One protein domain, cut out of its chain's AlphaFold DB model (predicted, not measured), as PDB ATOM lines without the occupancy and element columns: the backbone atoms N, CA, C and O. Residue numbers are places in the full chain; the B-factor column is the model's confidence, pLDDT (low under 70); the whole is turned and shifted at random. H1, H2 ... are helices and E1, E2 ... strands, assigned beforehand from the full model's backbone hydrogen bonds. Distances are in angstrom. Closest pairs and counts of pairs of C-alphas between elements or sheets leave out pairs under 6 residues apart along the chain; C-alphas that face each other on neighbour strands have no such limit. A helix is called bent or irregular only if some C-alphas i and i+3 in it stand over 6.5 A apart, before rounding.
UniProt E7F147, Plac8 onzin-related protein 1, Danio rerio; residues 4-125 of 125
ATOM      1  N   ILE A   4     186.410 334.648 238.969       80.76
ATOM      2  CA  ILE A   4     187.025 335.303 237.806       80.76
ATOM      3  C   ILE A   4     185.940 335.477 236.742       80.76
ATOM      4  O   ILE A   4     185.396 334.493 236.246       80.76
ATOM      5  N   SER A   5     185.620 336.724 236.391       78.70
ATOM      6  CA  SER A   5     184.782 337.031 235.227       78.70
ATOM      7  C   SER A   5     185.668 337.495 234.073       78.70
ATOM      8  O   SER A   5     186.461 338.428 234.223       78.70
ATOM      9  N   THR A   6     185.533 336.834 232.925       77.67
ATOM     10  CA  THR A   6     186.265 337.158 231.695       77.67
ATOM     11  C   THR A   6     185.322 337.859 230.730       77.67
ATOM     12  O   THR A   6     184.307 337.279 230.341       77.67
ATOM     13  N   THR A   7     185.670 339.071 230.300       76.14
ATOM     14  CA  THR A   7     184.944 339.778 229.239       76.14
ATOM     15  C   THR A   7     185.845 339.865 228.015       76.14
ATOM     16  O   THR A   7     186.956 340.390 228.083       76.14
ATOM     17  N   VAL A   8     185.379 339.343 226.883       71.94
ATOM     18  CA  VAL A   8     186.046 339.497 225.585       71.94
ATOM     19  C   VAL A   8     185.437 340.688 224.857       71.94
ATOM     20  O   VAL A   8     184.266 340.662 224.485       71.94
ATOM     21  N   VAL A   9     186.232 341.740 224.652       68.35
ATOM     22  CA  VAL A   9     185.846 342.877 223.807       68.35
ATOM     23  C   VAL A   9     186.517 342.690 222.452       68.35
ATOM     24  O   VAL A   9     187.740 342.732 222.339       68.35
ATOM     25  N   SER A  10     185.711 342.455 221.417       62.40
ATOM     26  CA  SER A  10     186.170 342.399 220.030       62.40
ATOM     27  C   SER A  10     185.833 343.716 219.341       62.40
ATOM     28  O   SER A  10     184.664 343.995 219.077       62.40
ATOM     29  N   THR A  11     186.840 344.517 219.000       62.43
ATOM     30  CA  THR A  11     186.640 345.738 218.211       62.43
ATOM     31  C   THR A  11     186.657 345.386 216.725       62.43
ATOM     32  O   THR A  11     187.722 345.202 216.137       62.43
ATOM     33  N   GLN A  12     185.488 345.293 216.087       56.17
ATOM     34  CA  GLN A  12     185.416 345.288 214.625       56.17
ATOM     35  C   GLN A  12     185.443 346.742 214.143       56.17
ATOM     36  O   GLN A  12     184.609 347.545 214.555       56.17
ATOM     37  N   ARG A  13     186.386 347.105 213.265       58.81
ATOM     38  CA  ARG A  13     186.254 348.355 212.504       58.81
ATOM     39  C   ARG A  13     185.102 348.145 211.527       58.81
ATOM     40  O   ARG A  13     185.256 347.403 210.561       58.81
ATOM     41  N   THR A  14     183.951 348.752 211.802       58.66
ATOM     42  CA  THR A  14     182.830 348.795 210.861       58.66
ATOM     43  C   THR A  14     183.350 349.331 209.532       58.66
ATOM     44  O   THR A  14     184.043 350.352 209.524       58.66
ATOM     45  N   SER A  15     183.057 348.660 208.414       64.40
ATOM     46  CA  SER A  15     183.372 349.206 207.094       64.40
ATOM     47  C   SER A  15     182.669 350.554 206.980       64.40
ATOM     48  O   SER A  15     181.442 350.606 206.954       64.40
ATOM     49  N   SER A  16     183.429 351.644 206.937       75.52
ATOM     50  CA  SER A  16     182.913 353.018 206.973       75.52
ATOM     51  C   SER A  16     182.118 353.415 205.725       75.52
ATOM     52  O   SER A  16     181.806 354.585 205.542       75.52
ATOM     53  N   GLY A  17     181.817 352.474 204.824       87.57
ATOM     54  CA  GLY A  17     181.245 352.795 203.525       87.57
ATOM     55  C   GLY A  17     182.231 353.516 202.603       87.57
ATOM     56  O   GLY A  17     181.818 354.042 201.575       87.57
ATOM     57  N   THR A  18     183.514 353.604 202.964       91.52
ATOM     58  CA  THR A  18     184.517 354.427 202.274       91.52
ATOM     59  C   THR A  18     185.818 353.661 202.057       91.52
ATOM     60  O   THR A  18     186.074 352.633 202.689       91.52
ATOM     61  N   TRP A  19     186.654 354.174 201.152       92.02
ATOM     62  CA  TRP A  19     188.055 353.771 201.041       92.02
ATOM     63  C   TRP A  19     188.795 354.067 202.349       92.02
ATOM     64  O   TRP A  19     188.493 355.055 203.020       92.02
ATOM     65  N   THR A  20     189.776 353.233 202.702       90.10
ATOM     66  CA  THR A  20     190.544 353.419 203.943       90.10
ATOM     67  C   THR A  20     191.574 354.544 203.824       90.10
ATOM     68  O   THR A  20     191.950 355.148 204.825       90.10
ATOM     69  N   THR A  21     192.025 354.837 202.600       89.48
ATOM     70  CA  THR A  21     192.932 355.957 202.293       89.48
ATOM     71  C   THR A  21     192.398 356.783 201.132       89.48
ATOM     72  O   THR A  21     191.692 356.259 200.261       89.48
ATOM     73  N   GLY A  22     192.766 358.060 201.095       89.96
ATOM     74  CA  GLY A  22     192.478 358.942 199.976       89.96
ATOM     75  C   GLY A  22     193.287 358.586 198.729       89.96
ATOM     76  O   GLY A  22     194.238 357.796 198.756       89.96
ATOM     77  N   ILE A  23     192.910 359.203 197.609       88.16
ATOM     78  CA  ILE A  23     193.602 359.019 196.330       88.16
ATOM     79  C   ILE A  23     195.032 359.581 196.383       88.16
ATOM     80  O   ILE A  23     195.974 358.919 195.955       88.16
ATOM     81  N   CYS A  24     195.213 360.751 197.004       82.46
ATOM     82  CA  CYS A  24     196.497 361.448 197.103       82.46
ATOM     83  C   CYS A  24     197.452 360.861 198.154       82.46
ATOM     84  O   CYS A  24     198.601 361.286 198.229       82.46
ATOM     85  N   ASP A  25     197.038 359.842 198.911       81.77
ATOM     86  CA  ASP A  25     197.901 359.160 199.886       81.77
ATOM     87  C   ASP A  25     198.884 358.182 199.211       81.77
ATOM     88  O   ASP A  25     199.350 357.228 199.838       81.77
ATOM     89  N   CYS A  26     199.191 358.353 197.919       76.26
ATOM     90  CA  CYS A  26     200.034 357.436 197.149       76.26
ATOM     91  C   CYS A  26     201.415 357.212 197.785       76.26
ATOM     92  O   CYS A  26     201.878 356.073 197.812       76.26
ATOM     93  N   CYS A  27     201.991 358.253 198.394       76.60
ATOM     94  CA  CYS A  27     203.290 358.221 199.069       76.60
ATOM     95  C   CYS A  27     203.253 357.680 200.511       76.60
ATOM     96  O   CYS A  27     204.312 357.512 201.112       76.60
ATOM     97  N   SER A  28     202.072 357.405 201.086       75.72
ATOM     98  CA  SER A  28     201.958 356.881 202.463       75.72
ATOM     99  C   SER A  28     202.545 355.471 202.615       75.72
ATOM    100  O   SER A  28     203.032 355.107 203.682       75.72
ATOM    101  N   ASP A  29     202.542 354.693 201.531       77.55
ATOM    102  CA  ASP A  29     203.253 353.424 201.418       77.55
ATOM    103  C   ASP A  29     204.348 353.581 200.361       77.55
ATOM    104  O   ASP A  29     204.129 353.336 199.172       77.55
ATOM    105  N   MET A  30     205.532 354.008 200.807       78.62
ATOM    106  CA  MET A  30     206.674 354.264 199.929       78.62
ATOM    107  C   MET A  30     207.058 353.026 199.110       78.62
ATOM    108  O   MET A  30     207.459 353.160 197.962       78.62
ATOM    109  N   SER A  31     206.862 351.815 199.647       78.39
ATOM    110  CA  SER A  31     207.137 350.581 198.901       78.39
ATOM    111  C   SER A  31     206.230 350.450 197.671       78.39
ATOM    112  O   SER A  31     206.708 350.173 196.571       78.39
ATOM    113  N   THR A  32     204.935 350.733 197.833       80.28
ATOM    114  CA  THR A  32     203.955 350.738 196.737       80.28
ATOM    115  C   THR A  32     204.200 351.905 195.786       80.28
ATOM    116  O   THR A  32     204.137 351.724 194.572       80.28
ATOM    117  N   CYS A  33     204.522 353.086 196.320       81.84
ATOM    118  CA  CYS A  33     204.822 354.279 195.533       81.84
ATOM    119  C   CYS A  33     206.052 354.075 194.639       81.84
ATOM    120  O   CYS A  33     205.988 354.314 193.435       81.84
ATOM    121  N   CYS A  34     207.155 353.574 195.201       82.66
ATOM    122  CA  CYS A  34     208.366 353.251 194.455       82.66
ATOM    123  C   CYS A  34     208.116 352.109 193.461       82.66
ATOM    124  O   CYS A  34     208.493 352.212 192.301       82.66
ATOM    125  N   CYS A  35     207.416 351.039 193.842       78.99
ATOM    126  CA  CYS A  35     207.082 349.992 192.872       78.99
ATOM    127  C   CYS A  35     206.268 350.556 191.691       78.99
ATOM    128  O   CYS A  35     206.584 350.267 190.541       78.99
ATOM    129  N   GLY A  36     205.299 351.439 191.958       79.91
ATOM    130  CA  GLY A  36     204.528 352.135 190.929       79.91
ATOM    131  C   GLY A  36     205.366 353.069 190.050       79.91
ATOM    132  O   GLY A  36     205.148 353.112 188.845       79.91
ATOM    133  N   PHE A  37     206.336 353.788 190.618       79.21
ATOM    134  CA  PHE A  37     207.193 354.709 189.866       79.21
ATOM    135  C   PHE A  37     208.241 353.983 189.006       79.21
ATOM    136  O   PHE A  37     208.493 354.390 187.877       79.21
ATOM    137  N   TRP A  38     208.829 352.891 189.508       86.62
ATOM    138  CA  TRP A  38     209.876 352.143 188.800       86.62
ATOM    139  C   TRP A  38     209.334 351.041 187.874       86.62
ATOM    140  O   TRP A  38     209.919 350.793 186.825       86.62
ATOM    141  N   CYS A  39     208.231 350.373 188.231       88.81
ATOM    142  CA  CYS A  39     207.549 349.403 187.368       88.81
ATOM    143  C   CYS A  39     206.034 349.420 187.606       88.81
ATOM    144  O   CYS A  39     205.464 348.522 188.235       88.81
ATOM    145  N   PHE A  40     205.361 350.425 187.044       88.06
ATOM    146  CA  PHE A  40     203.909 350.541 187.140       88.06
ATOM    147  C   PHE A  40     203.153 349.265 186.709       88.06
ATOM    148  O   PHE A  40     202.323 348.797 187.491       88.06
ATOM    149  N   PRO A  41     203.480 348.610 185.570       89.86
ATOM    150  CA  PRO A  41     202.802 347.375 185.171       89.86
ATOM    151  C   PRO A  41     202.966 346.243 186.194       89.86
ATOM    152  O   PRO A  41     202.012 345.522 186.477       89.86
ATOM    153  N   CYS A  42     204.146 346.111 186.812       90.66
ATOM    154  CA  CYS A  42     204.386 345.111 187.853       90.66
ATOM    155  C   CYS A  42     203.466 345.337 189.060       90.66
ATOM    156  O   CYS A  42     202.861 344.390 189.565       90.66
ATOM    157  N   MET A  43     203.336 346.594 189.500       91.97
ATOM    158  CA  MET A  43     202.471 346.963 190.621       91.97
ATOM    159  C   MET A  43     200.998 346.663 190.320       91.97
ATOM    160  O   MET A  43     200.293 346.134 191.184       91.97
ATOM    161  N   GLN A  44     200.540 346.913 189.089       94.30
ATOM    162  CA  GLN A  44     199.183 346.567 188.660       94.30
ATOM    163  C   GLN A  44     198.952 345.051 188.669       94.30
ATOM    164  O   GLN A  44     197.980 344.586 189.267       94.30
ATOM    165  N   CYS A  45     199.858 344.275 188.064       93.85
ATOM    166  CA  CYS A  45     199.787 342.813 188.034       93.85
ATOM    167  C   CYS A  45     199.762 342.216 189.445       93.85
ATOM    168  O   CYS A  45     198.947 341.341 189.747       93.85
ATOM    169  N   GLN A  46     200.629 342.717 190.328       92.92
ATOM    170  CA  GLN A  46     200.680 342.304 191.725       92.92
ATOM    171  C   GLN A  46     199.380 342.643 192.459       92.92
ATOM    172  O   GLN A  46     198.847 341.797 193.168       92.92
ATOM    173  N   THR A  47     198.852 343.853 192.270       94.19
ATOM    174  CA  THR A  47     197.597 344.302 192.893       94.19
ATOM    175  C   THR A  47     196.412 343.454 192.429       94.19
ATOM    176  O   THR A  47     195.634 342.989 193.259       94.19
ATOM    177  N   ALA A  48     196.300 343.183 191.124       95.62
ATOM    178  CA  ALA A  48     195.264 342.311 190.574       95.62
ATOM    179  C   ALA A  48     195.371 340.879 191.125       95.62
ATOM    180  O   ALA A  48     194.375 340.319 191.581       95.62
ATOM    181  N   SER A  49     196.584 340.318 191.161       95.42
ATOM    182  CA  SER A  49     196.853 338.992 191.732       95.42
ATOM    183  C   SER A  49     196.476 338.911 193.216       95.42
ATOM    184  O   SER A  49     195.779 337.991 193.634       95.42
ATOM    185  N   GLN A  50     196.849 339.919 194.013       94.20
ATOM    186  CA  GLN A  50     196.502 339.991 195.438       94.20
ATOM    187  C   GLN A  50     194.996 340.126 195.683       94.20
ATOM    188  O   GLN A  50     194.503 339.649 196.703       94.20
ATOM    189  N   PHE A  51     194.261 340.753 194.762       94.48
ATOM    190  CA  PHE A  51     192.800 340.807 194.821       94.48
ATOM    191  C   PHE A  51     192.130 339.477 194.425       94.48
ATOM    192  O   PHE A  51     190.933 339.304 194.643       94.48
ATOM    193  N   GLY A  52     192.881 338.527 193.858       93.91
ATOM    194  CA  GLY A  52     192.370 337.240 193.378       93.91
ATOM    195  C   GLY A  52     191.975 337.232 191.899       93.91
ATOM    196  O   GLY A  52     191.279 336.322 191.454       93.91
ATOM    197  N   TRP A  53     192.384 338.238 191.124       93.41
ATOM    198  CA  TRP A  53     192.209 338.259 189.671       93.41
ATOM    199  C   TRP A  53     193.417 337.646 188.965       93.41
ATOM    200  O   TRP A  53     194.499 337.521 189.537       93.41
ATOM    201  N   CYS A  54     193.258 337.301 187.685       94.21
ATOM    202  CA  CYS A  54     194.409 336.932 186.869       94.21
ATOM    203  C   CYS A  54     195.399 338.108 186.821       94.21
ATOM    204  O   CYS A  54     195.024 339.239 186.502       94.21
ATOM    205  N   PHE A  55     196.669 337.833 187.127       91.97
ATOM    206  CA  PHE A  55     197.706 338.862 187.200       91.97
ATOM    207  C   PHE A  55     197.905 339.599 185.866       91.97
ATOM    208  O   PHE A  55     198.338 340.742 185.882       91.97
ATOM    209  N   CYS A  56     197.559 338.979 184.729       92.86
ATOM    210  CA  CYS A  56     197.640 339.597 183.405       92.86
ATOM    211  C   CYS A  56     196.452 340.504 183.059       92.86
ATOM    212  O   CYS A  56     196.507 341.181 182.039       92.86
ATOM    213  N   MET A  57     195.375 340.533 183.854       91.89
ATOM    214  CA  MET A  57     194.201 341.366 183.549       91.89
ATOM    215  C   MET A  57     194.560 342.835 183.280       91.89
ATOM    216  O   MET A  57     194.038 343.383 182.312       91.89
ATOM    217  N   PRO A  58     195.474 343.475 184.038       91.85
ATOM    218  CA  PRO A  58     195.859 344.860 183.774       91.85
ATOM    219  C   PRO A  58     196.553 345.081 182.422       91.85
ATOM    220  O   PRO A  58     196.530 346.196 181.918       91.85
ATOM    221  N   LEU A  59     197.125 344.045 181.789       90.15
ATOM    222  CA  LEU A  59     197.712 344.167 180.444       90.15
ATOM    223  C   LEU A  59     196.633 344.378 179.371       90.15
ATOM    224  O   LEU A  59     196.935 344.865 178.285       90.15
ATOM    225  N   LEU A  60     195.383 344.017 179.672       90.49
ATOM    226  CA  LEU A  60     194.221 344.227 178.812       90.49
ATOM    227  C   LEU A  60     193.478 345.529 179.153       90.49
ATOM    228  O   LEU A  60     192.356 345.722 178.685       90.49
ATOM    229  N   ASP A  61     194.062 346.426 179.958       90.37
ATOM    230  CA  ASP A  61     193.417 347.669 180.400       90.37
ATOM    231  C   ASP A  61     193.357 348.747 179.301       90.37
ATOM    232  O   ASP A  61     193.819 349.878 179.456       90.37
ATOM    233  N   CYS A  62     192.766 348.396 178.157       85.99
ATOM    234  CA  CYS A  62     192.434 349.340 177.105       85.99
ATOM    235  C   CYS A  62     191.377 350.320 177.636       85.99
ATOM    236  O   CYS A  62     190.342 349.909 178.162       85.99
ATOM    237  N   CYS A  63     191.648 351.624 177.524       87.84
ATOM    238  CA  CYS A  63     190.742 352.693 177.959       87.84
ATOM    239  C   CYS A  63     190.306 352.620 179.440       87.84
ATOM    240  O   CYS A  63     189.204 353.055 179.771       87.84
ATOM    241  N   MET A  64     191.152 352.099 180.339       90.62
ATOM    242  CA  MET A  64     190.886 352.004 181.788       90.62
ATOM    243  C   MET A  64     189.701 351.096 182.174       90.62
ATOM    244  O   MET A  64     189.222 351.145 183.310       90.62
ATOM    245  N   VAL A  65     189.206 350.260 181.253       91.75
ATOM    246  CA  VAL A  65     188.039 349.397 181.490       91.75
ATOM    247  C   VAL A  65     188.313 348.368 182.586       91.75
ATOM    248  O   VAL A  65     187.490 348.197 183.486       91.75
ATOM    249  N   VAL A  66     189.477 347.717 182.563       93.62
ATOM    250  CA  VAL A  66     189.871 346.736 183.585       93.62
ATOM    251  C   VAL A  66     190.040 347.430 184.931       93.62
ATOM    252  O   VAL A  66     189.552 346.918 185.940       93.62
ATOM    253  N   SER A  67     190.648 348.618 184.950       94.85
ATOM    254  CA  SER A  67     190.774 349.435 186.161       94.85
ATOM    255  C   SER A  67     189.412 349.800 186.764       94.85
ATOM    256  O   SER A  67     189.197 349.619 187.964       94.85
ATOM    257  N   CYS A  68     188.461 350.261 185.944       94.46
ATOM    258  CA  CYS A  68     187.093 350.567 186.372       94.46
ATOM    259  C   CYS A  68     186.378 349.324 186.917       94.46
ATOM    260  O   CYS A  68     185.745 349.377 187.975       94.46
ATOM    261  N   CYS A  69     186.488 348.190 186.220       94.76
ATOM    262  CA  CYS A  69     185.888 346.934 186.654       94.76
ATOM    263  C   CYS A  69     186.468 346.459 187.989       94.76
ATOM    264  O   CYS A  69     185.707 346.031 188.860       94.76
ATOM    265  N   LEU A  70     187.788 346.564 188.167       95.58
ATOM    266  CA  LEU A  70     188.461 346.195 189.407       95.58
ATOM    267  C   LEU A  70     187.999 347.088 190.562       95.58
ATOM    268  O   LEU A  70     187.561 346.568 191.586       95.58
ATOM    269  N   ARG A  71     187.987 348.415 190.379       96.06
ATOM    270  CA  ARG A  71     187.476 349.359 191.389       96.06
ATOM    271  C   ARG A  71     186.029 349.068 191.766       96.06
ATOM    272  O   ARG A  71     185.720 348.977 192.951       96.06
ATOM    273  N   LYS A  72     185.151 348.848 190.781       95.57
ATOM    274  CA  LYS A  72     183.751 348.472 191.024       95.57
ATOM    275  C   LYS A  72     183.656 347.204 191.873       95.57
ATOM    276  O   LYS A  72     182.899 347.167 192.838       95.57
ATOM    277  N   LYS A  73     184.442 346.181 191.539       95.63
ATOM    278  CA  LYS A  73     184.448 344.896 192.247       95.63
ATOM    279  C   LYS A  73     184.984 345.013 193.668       95.63
ATOM    280  O   LYS A  73     184.402 344.427 194.576       95.63
ATOM    281  N   MET A  74     186.006 345.837 193.879       95.42
ATOM    282  CA  MET A  74     186.441 346.217 195.219       95.42
ATOM    283  C   MET A  74     185.305 346.900 195.977       95.42
ATOM    284  O   MET A  74     184.999 346.472 197.080       95.42
ATOM    285  N   ARG A  75     184.621 347.891 195.389       94.70
ATOM    286  CA  ARG A  75     183.501 348.585 196.046       94.70
ATOM    287  C   ARG A  75     182.369 347.644 196.456       94.70
ATOM    288  O   ARG A  75     181.888 347.753 197.581       94.70
ATOM    289  N   GLU A  76     182.004 346.702 195.588       93.13
ATOM    290  CA  GLU A  76     181.024 345.647 195.880       93.13
ATOM    291  C   GLU A  76     181.477 344.769 197.058       93.13
ATOM    292  O   GLU A  76     180.757 344.634 198.043       93.13
ATOM    293  N   GLN A  77     182.690 344.211 196.995       92.26
ATOM    294  CA  GLN A  77     183.200 343.276 198.007       92.26
ATOM    295  C   GLN A  77     183.436 343.940 199.369       92.26
ATOM    296  O   GLN A  77     183.341 343.308 200.420       92.26
ATOM    297  N   TYR A  78     183.776 345.219 199.352       92.54
ATOM    298  CA  TYR A  78     184.215 345.970 200.516       92.54
ATOM    299  C   TYR A  78     183.174 346.938 201.064       92.54
ATOM    300  O   TYR A  78     183.476 347.651 202.028       92.54
ATOM    301  N   SER A  79     181.971 346.935 200.477       91.01
ATOM    302  CA  SER A  79     180.864 347.831 200.820       91.01
ATOM    303  C   SER A  79     181.294 349.301 200.805       91.01
ATOM    304  O   SER A  79     181.044 350.035 201.754       91.01
ATOM    305  N   ILE A  80     182.000 349.724 199.752       93.85
ATOM    306  CA  ILE A  80     182.457 351.110 199.573       93.85
ATOM    307  C   ILE A  80     181.471 351.846 198.660       93.85
ATOM    308  O   ILE A  80     181.178 351.403 197.548       93.85
ATOM    309  N   ASN A  81     180.991 353.002 199.107       92.72
ATOM    310  CA  ASN A  81     180.123 353.871 198.325       92.72
ATOM    311  C   ASN A  81     180.889 354.497 197.151       92.72
ATOM    312  O   ASN A  81     182.058 354.857 197.268       92.72
ATOM    313  N   GLY A  82     180.219 354.629 196.008       91.35
ATOM    314  CA  GLY A  82     180.787 355.245 194.812       91.35
ATOM    315  C   GLY A  82     179.972 354.931 193.563       91.35
ATOM    316  O   GLY A  82     179.019 354.147 193.598       91.35
ATOM    317  N   SER A  83     180.364 355.516 192.438       93.31
ATOM    318  CA  SER A  83     179.707 355.312 191.147       93.31
ATOM    319  C   SER A  83     180.726 354.963 190.066       93.31
ATOM    320  O   SER A  83     181.915 355.221 190.213       93.31
ATOM    321  N   CYS A  84     180.258 354.380 188.959       90.10
ATOM    322  CA  CYS A  84     181.122 354.089 187.811       90.10
ATOM    323  C   CYS A  84     181.758 355.370 187.232       90.10
ATOM    324  O   CYS A  84     182.920 355.363 186.846       90.10
ATOM    325  N   CYS A  85     181.006 356.477 187.213       93.22
ATOM    326  CA  CYS A  85     181.498 357.770 186.736       93.22
ATOM    327  C   CYS A  85     182.605 358.324 187.646       93.22
ATOM    328  O   CYS A  85     183.637 358.768 187.156       93.22
ATOM    329  N   ASP A  86     182.424 358.229 188.966       92.95
ATOM    330  CA  ASP A  86     183.442 358.625 189.948       92.95
ATOM    331  C   ASP A  86     184.735 357.806 189.798       92.95
ATOM    332  O   ASP A  86     185.832 358.368 189.782       92.95
ATOM    333  N   ASP A  87     184.611 356.490 189.589       94.49
ATOM    334  CA  ASP A  87     185.754 355.616 189.319       94.49
ATOM    335  C   ASP A  87     186.478 356.016 188.027       94.49
ATOM    336  O   ASP A  87     187.705 356.124 188.023       94.49
ATOM    337  N   PHE A  88     185.729 356.276 186.952       93.42
ATOM    338  CA  PHE A  88     186.289 356.692 185.669       93.42
ATOM    339  C   PHE A  88     187.017 358.035 185.779       93.42
ATOM    340  O   PHE A  88     188.177 358.129 185.392       93.42
ATOM    341  N   CYS A  89     186.395 359.052 186.381       94.24
ATOM    342  CA  CYS A  89     187.027 360.350 186.617       94.24
ATOM    343  C   CYS A  89     188.295 360.209 187.467       94.24
ATOM    344  O   CYS A  89     189.342 360.747 187.112       94.24
ATOM    345  N   THR A  90     188.236 359.439 188.557       93.23
ATOM    346  CA  THR A  90     189.398 359.182 189.419       93.23
ATOM    347  C   THR A  90     190.556 358.570 188.632       93.23
ATOM    348  O   THR A  90     191.707 358.978 188.798       93.23
ATOM    349  N   LEU A  91     190.259 357.617 187.750       93.99
ATOM    350  CA  LEU A  91     191.250 356.987 186.886       93.99
ATOM    351  C   LEU A  91     191.773 357.955 185.815       93.99
ATOM    352  O   LEU A  91     192.979 358.000 185.604       93.99
ATOM    353  N   CYS A  92     190.926 358.783 185.203       92.41
ATOM    354  CA  CYS A  92     191.354 359.779 184.218       92.41
ATOM    355  C   CYS A  92     192.276 360.849 184.811       92.41
ATOM    356  O   CYS A  92     193.275 361.204 184.191       92.41
ATOM    357  N   PHE A  93     191.961 361.358 186.005       91.78
ATOM    358  CA  PHE A  93     192.724 362.446 186.623       91.78
ATOM    359  C   PHE A  93     193.919 361.957 187.447       91.78
ATOM    360  O   PHE A  93     194.880 362.699 187.632       91.78
ATOM    361  N   CYS A  94     193.865 360.732 187.976       90.80
ATOM    362  CA  CYS A  94     194.804 360.237 188.985       90.80
ATOM    363  C   CYS A  94     195.071 358.727 188.853       90.80
ATOM    364  O   CYS A  94     195.126 358.008 189.854       90.80
ATOM    365  N   TYR A  95     195.284 358.241 187.627       90.97
ATOM    366  CA  TYR A  95     195.485 356.818 187.323       90.97
ATOM    367  C   TYR A  95     196.487 356.084 188.240       90.97
ATOM    368  O   TYR A  95     196.094 355.100 188.875       90.97
ATOM    369  N   PRO A  96     197.753 356.532 188.403       89.40
ATOM    370  CA  PRO A  96     198.703 355.803 189.241       89.40
ATOM    371  C   PRO A  96     198.317 355.820 190.721       89.40
ATOM    372  O   PRO A  96     198.433 354.811 191.417       89.40
ATOM    373  N   CYS A  97     197.788 356.945 191.196       91.57
ATOM    374  CA  CYS A  97     197.304 357.094 192.559       91.57
ATOM    375  C   CYS A  97     196.122 356.158 192.849       91.57
ATOM    376  O   CYS A  97     196.066 355.573 193.932       91.57
ATOM    377  N   ALA A  98     195.224 355.960 191.878       93.64
ATOM    378  CA  ALA A  98     194.095 355.036 191.981       93.64
ATOM    379  C   ALA A  98     194.561 353.593 192.159       93.64
ATOM    380  O   ALA A  98     194.044 352.881 193.020       93.64
ATOM    381  N   TRP A  99     195.580 353.177 191.411       93.60
ATOM    382  CA  TRP A  99     196.193 351.861 191.575       93.60
ATOM    383  C   TRP A  99     196.895 351.701 192.922       93.60
ATOM    384  O   TRP A  99     196.689 350.696 193.603       93.60
ATOM    385  N   CYS A 100     197.629 352.718 193.376       92.68
ATOM    386  CA  CYS A 100     198.218 352.708 194.713       92.68
ATOM    387  C   CYS A 100     197.144 352.630 195.816       92.68
ATOM    388  O   CYS A 100     197.322 351.898 196.789       92.68
ATOM    389  N   GLN A 101     196.025 353.351 195.667       94.24
ATOM    390  CA  GLN A 101     194.885 353.283 196.586       94.24
ATOM    391  C   GLN A 101     194.318 351.862 196.641       94.24
ATOM    392  O   GLN A 101     194.162 351.322 197.732       94.24
ATOM    393  N   MET A 102     194.073 351.234 195.485       95.15
ATOM    394  CA  MET A 102     193.594 349.849 195.421       95.15
ATOM    395  C   MET A 102     194.571 348.877 196.096       95.15
ATOM    396  O   MET A 102     194.162 348.071 196.930       95.15
ATOM    397  N   SER A 103     195.869 348.995 195.812       93.17
ATOM    398  CA  SER A 103     196.904 348.159 196.428       93.17
ATOM    399  C   SER A 103     196.912 348.275 197.958       93.17
ATOM    400  O   SER A 103     196.877 347.268 198.671       93.17
ATOM    401  N   ARG A 104     196.876 349.504 198.495       91.63
ATOM    402  CA  ARG A 104     196.797 349.739 199.948       91.63
ATOM    403  C   ARG A 104     195.502 349.219 200.552       91.63
ATOM    404  O   ARG A 104     195.524 348.711 201.674       91.63
ATOM    405  N   GLU A 105     194.390 349.351 199.841       92.96
ATOM    406  CA  GLU A 105     193.086 348.904 200.317       92.96
ATOM    407  C   GLU A 105     193.086 347.391 200.556       92.96
ATOM    408  O   GLU A 105     192.680 346.939 201.627       92.96
ATOM    409  N   ILE A 106     193.636 346.615 199.614       93.22
ATOM    410  CA  ILE A 106     193.784 345.158 199.743       93.22
ATOM    411  C   ILE A 106     194.639 344.818 200.967       93.22
ATOM    412  O   ILE A 106     194.208 344.047 201.826       93.22
ATOM    413  N   LYS A 107     195.817 345.444 201.108       90.92
ATOM    414  CA  LYS A 107     196.717 345.222 202.256       90.92
ATOM    415  C   LYS A 107     196.049 345.569 203.590       90.92
ATOM    416  O   LYS A 107     196.162 344.832 204.571       90.92
ATOM    417  N   THR A 108     195.329 346.687 203.635       88.99
ATOM    418  CA  THR A 108     194.686 347.178 204.859       88.99
ATOM    419  C   THR A 108     193.544 346.268 205.281       88.99
ATOM    420  O   THR A 108     193.387 345.983 206.471       88.99
ATOM    421  N   ARG A 109     192.770 345.756 204.322       89.69
ATOM    422  CA  ARG A 109     191.663 344.833 204.587       89.69
ATOM    423  C   ARG A 109     192.146 343.436 204.943       89.69
ATOM    424  O   ARG A 109     191.610 342.865 205.887       89.69
ATOM    425  N   ALA A 110     193.221 342.958 204.317       87.64
ATOM    426  CA  ALA A 110     193.892 341.722 204.720       87.64
ATOM    427  C   ALA A 110     194.348 341.775 206.190       87.64
ATOM    428  O   ALA A 110     194.113 340.837 206.943       87.64
ATOM    429  N   ARG A 111     194.914 342.907 206.640       82.52
ATOM    430  CA  ARG A 111     195.311 343.094 208.048       82.52
ATOM    431  C   ARG A 111     194.124 343.278 208.999       82.52
ATOM    432  O   ARG A 111     194.219 342.949 210.175       82.52
ATOM    433  N   SER A 112     193.017 343.844 208.519       72.34
ATOM    434  CA  SER A 112     191.837 344.131 209.351       72.34
ATOM    435  C   SER A 112     191.025 342.886 209.704       72.34
ATOM    436  O   SER A 112     190.275 342.930 210.672       72.34
ATOM    437  N   GLY A 113     191.196 341.785 208.966       64.69
ATOM    438  CA  GLY A 113     190.639 340.482 209.339       64.69
ATOM    439  C   GLY A 113     191.225 339.915 210.637       64.69
ATOM    440  O   GLY A 113     190.612 339.045 211.251       64.69
ATOM    441  N   THR A 114     192.373 340.421 211.099       59.99
ATOM    442  CA  THR A 114     192.957 340.036 212.385       59.99
ATOM    443  C   THR A 114     192.195 340.723 213.518       59.99
ATOM    444  O   THR A 114     192.510 341.848 213.910       59.99
ATOM    445  N   THR A 115     191.170 340.052 214.043       59.65
ATOM    446  CA  THR A 115     190.482 340.460 215.273       59.65
ATOM    447  C   THR A 115     191.500 340.567 216.407       59.65
ATOM    448  O   THR A 115     192.074 339.569 216.840       59.65
ATOM    449  N   ALA A 116     191.737 341.783 216.898       64.08
ATOM    450  CA  ALA A 116     192.462 341.980 218.143       64.08
ATOM    451  C   ALA A 116     191.521 341.618 219.298       64.08
ATOM    452  O   ALA A 116     190.696 342.428 219.717       64.08
ATOM    453  N   THR A 117     191.605 340.380 219.777       63.24
ATOM    454  CA  THR A 117     190.875 339.945 220.969       63.24
ATOM    455  C   THR A 117     191.625 340.445 222.194       63.24
ATOM    456  O   THR A 117     192.641 339.871 222.584       63.24
ATOM    457  N   VAL A 118     191.149 341.528 222.805       70.18
ATOM    458  CA  VAL A 118     191.669 341.960 224.105       70.18
ATOM    459  C   VAL A 118     190.893 341.205 225.181       70.18
ATOM    460  O   VAL A 118     189.689 341.403 225.349       70.18
ATOM    461  N   VAL A 119     191.580 340.306 225.887       73.25
ATOM    462  CA  VAL A 119     191.024 339.591 227.040       73.25
ATOM    463  C   VAL A 119     191.353 340.400 228.286       73.25
ATOM    464  O   VAL A 119     192.520 340.507 228.660       73.25
ATOM    465  N   THR A 120     190.342 340.969 228.937       76.10
ATOM    466  CA  THR A 120     190.510 341.557 230.269       76.10
ATOM    467  C   THR A 120     189.837 340.662 231.303       76.10
ATOM    468  O   THR A 120     188.708 340.198 231.128       76.10
ATOM    469  N   GLN A 121     190.566 340.378 232.380       77.88
ATOM    470  CA  GLN A 121     190.061 339.621 233.519       77.88
ATOM    471  C   GLN A 121     189.752 340.597 234.642       77.88
ATOM    472  O   GLN A 121     190.603 341.404 235.020       77.88
ATOM    473  N   GLN A 122     188.537 340.529 235.176       72.20
ATOM    474  CA  GLN A 122     188.162 341.295 236.356       72.20
ATOM    475  C   GLN A 122     187.993 340.326 237.523       72.20
ATOM    476  O   GLN A 122     187.130 339.446 237.502       72.20
ATOM    477  N   ILE A 123     188.856 340.472 238.527       80.03
ATOM    478  CA  ILE A 123     188.797 339.709 239.775       80.03
ATOM    479  C   ILE A 123     187.740 340.380 240.658       80.03
ATOM    480  O   ILE A 123     187.918 341.535 241.045       80.03
ATOM    481  N   ARG A 124     186.643 339.677 240.969       70.67
ATOM    482  CA  ARG A 124     185.695 340.103 242.010       70.67
ATOM    483  C   ARG A 124     185.876 339.244 243.258       70.67
ATOM    484  O   ARG A 124     185.889 338.013 243.172       70.67
ATOM    485  N   TYR A 125     186.039 339.932 244.383       80.14
ATOM    486  CA  TYR A 125     186.082 339.384 245.737       80.14
ATOM    487  C   TYR A 125     184.677 339.141 246.286       80.14
ATOM    488  O   TYR A 125     183.764 339.922 245.934       80.14
TER     489      TYR A 125
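This is residues 4 to 125 of the 125 residues of the protein "Plac8 onzin-related protein 1" of Danio rerio (UniProt E7F147). A small helical head sits at the base of a long, thin arm made of the paired strands E1 and E2. In the head, H6b is the core: H1, H2 and H3 pack on it, while H5 and H6a, crossed on each other, make another side and H4 sits at the far end. The printed part has 122 residues, with six named helices and two named strands in the order E1, H1, H2, H3, H4, H5, H6, E2; the sheet, E1 - E2, is antiparallel, and the class is mostly helix. The whole is loose, with a radius of gyration of the C-alphas of 18.1 A; the arm makes much of the length in spans of 69 by 30 by 26 A.

E1, residues 4 to 10, begins with C-alpha 4 at (187.025, 335.303, 237.806) and is 19.2 A long. H1 is residues 25 to 28, H2 residues 30 to 38, H3 residues 40 to 51, 16.6 A long, and H4 residues 57 to 60. H5, residues 62 to 78, is 25.0 A long and irregular: C-alphas 63 and 66 are 8.2 A apart. H6, residues 84 to 112, was assigned as one helix by its hydrogen bonds but is bent, with C-alphas 93 and 96 9.3 A apart; its arms are H6a, residues 84 to 93, and H6b, residues 96 to 112, 24.2 A long. E2, residues 117 to 124, is 21.7 A long and ends with C-alpha 124 at (185.695, 340.103, 242.010).

The bent helix, its arms taken together, is the hub, touching 4 other helices. H6b touches H3 at a shallow tilt of 31 degrees, the same way, the closest C-alphas being those of Thr 47 and Ser 103, 5.3 A apart. H6b touches H2, closest at the C-alphas of Thr 32 and Cys 100, 6.4 A, and H1 with residues 97 to 101 alone, closest at those of Cys 26 and Cys 97, 5.4 A. H6a touches H5 at a steep tilt of 54 degrees, opposite ways, closest at the C-alphas of Cys 68 and Asp 87, 6.0 A. H4 touches H3, closest at the C-alphas of Cys 45 and Pro 58, 6.1 A. Every O i to N i+4 pair is within hydrogen-bond range in H2, H3, H6a and H6b, and 11 of 13 in H5; H1 and H4 are too short for such a pair. E1 and E2 are antiparallel at 155 degrees, with N 122 and O 5 3.1 A apart and N 7 and O 120 3.3 A apart, within hydrogen-bond range. E1 is apart from H6b, and E2 from H5.

The C-alphas of Cys 62 and Tyr 125, the two farthest apart, are 69.6 A apart. The printed part has no cut. The link from E1 to H1, residues 11 to 24, is long; the other links are tight. The mean pLDDT of the printed part is 85.6, and residues 9 to 15 and 113 to 117 are under 70.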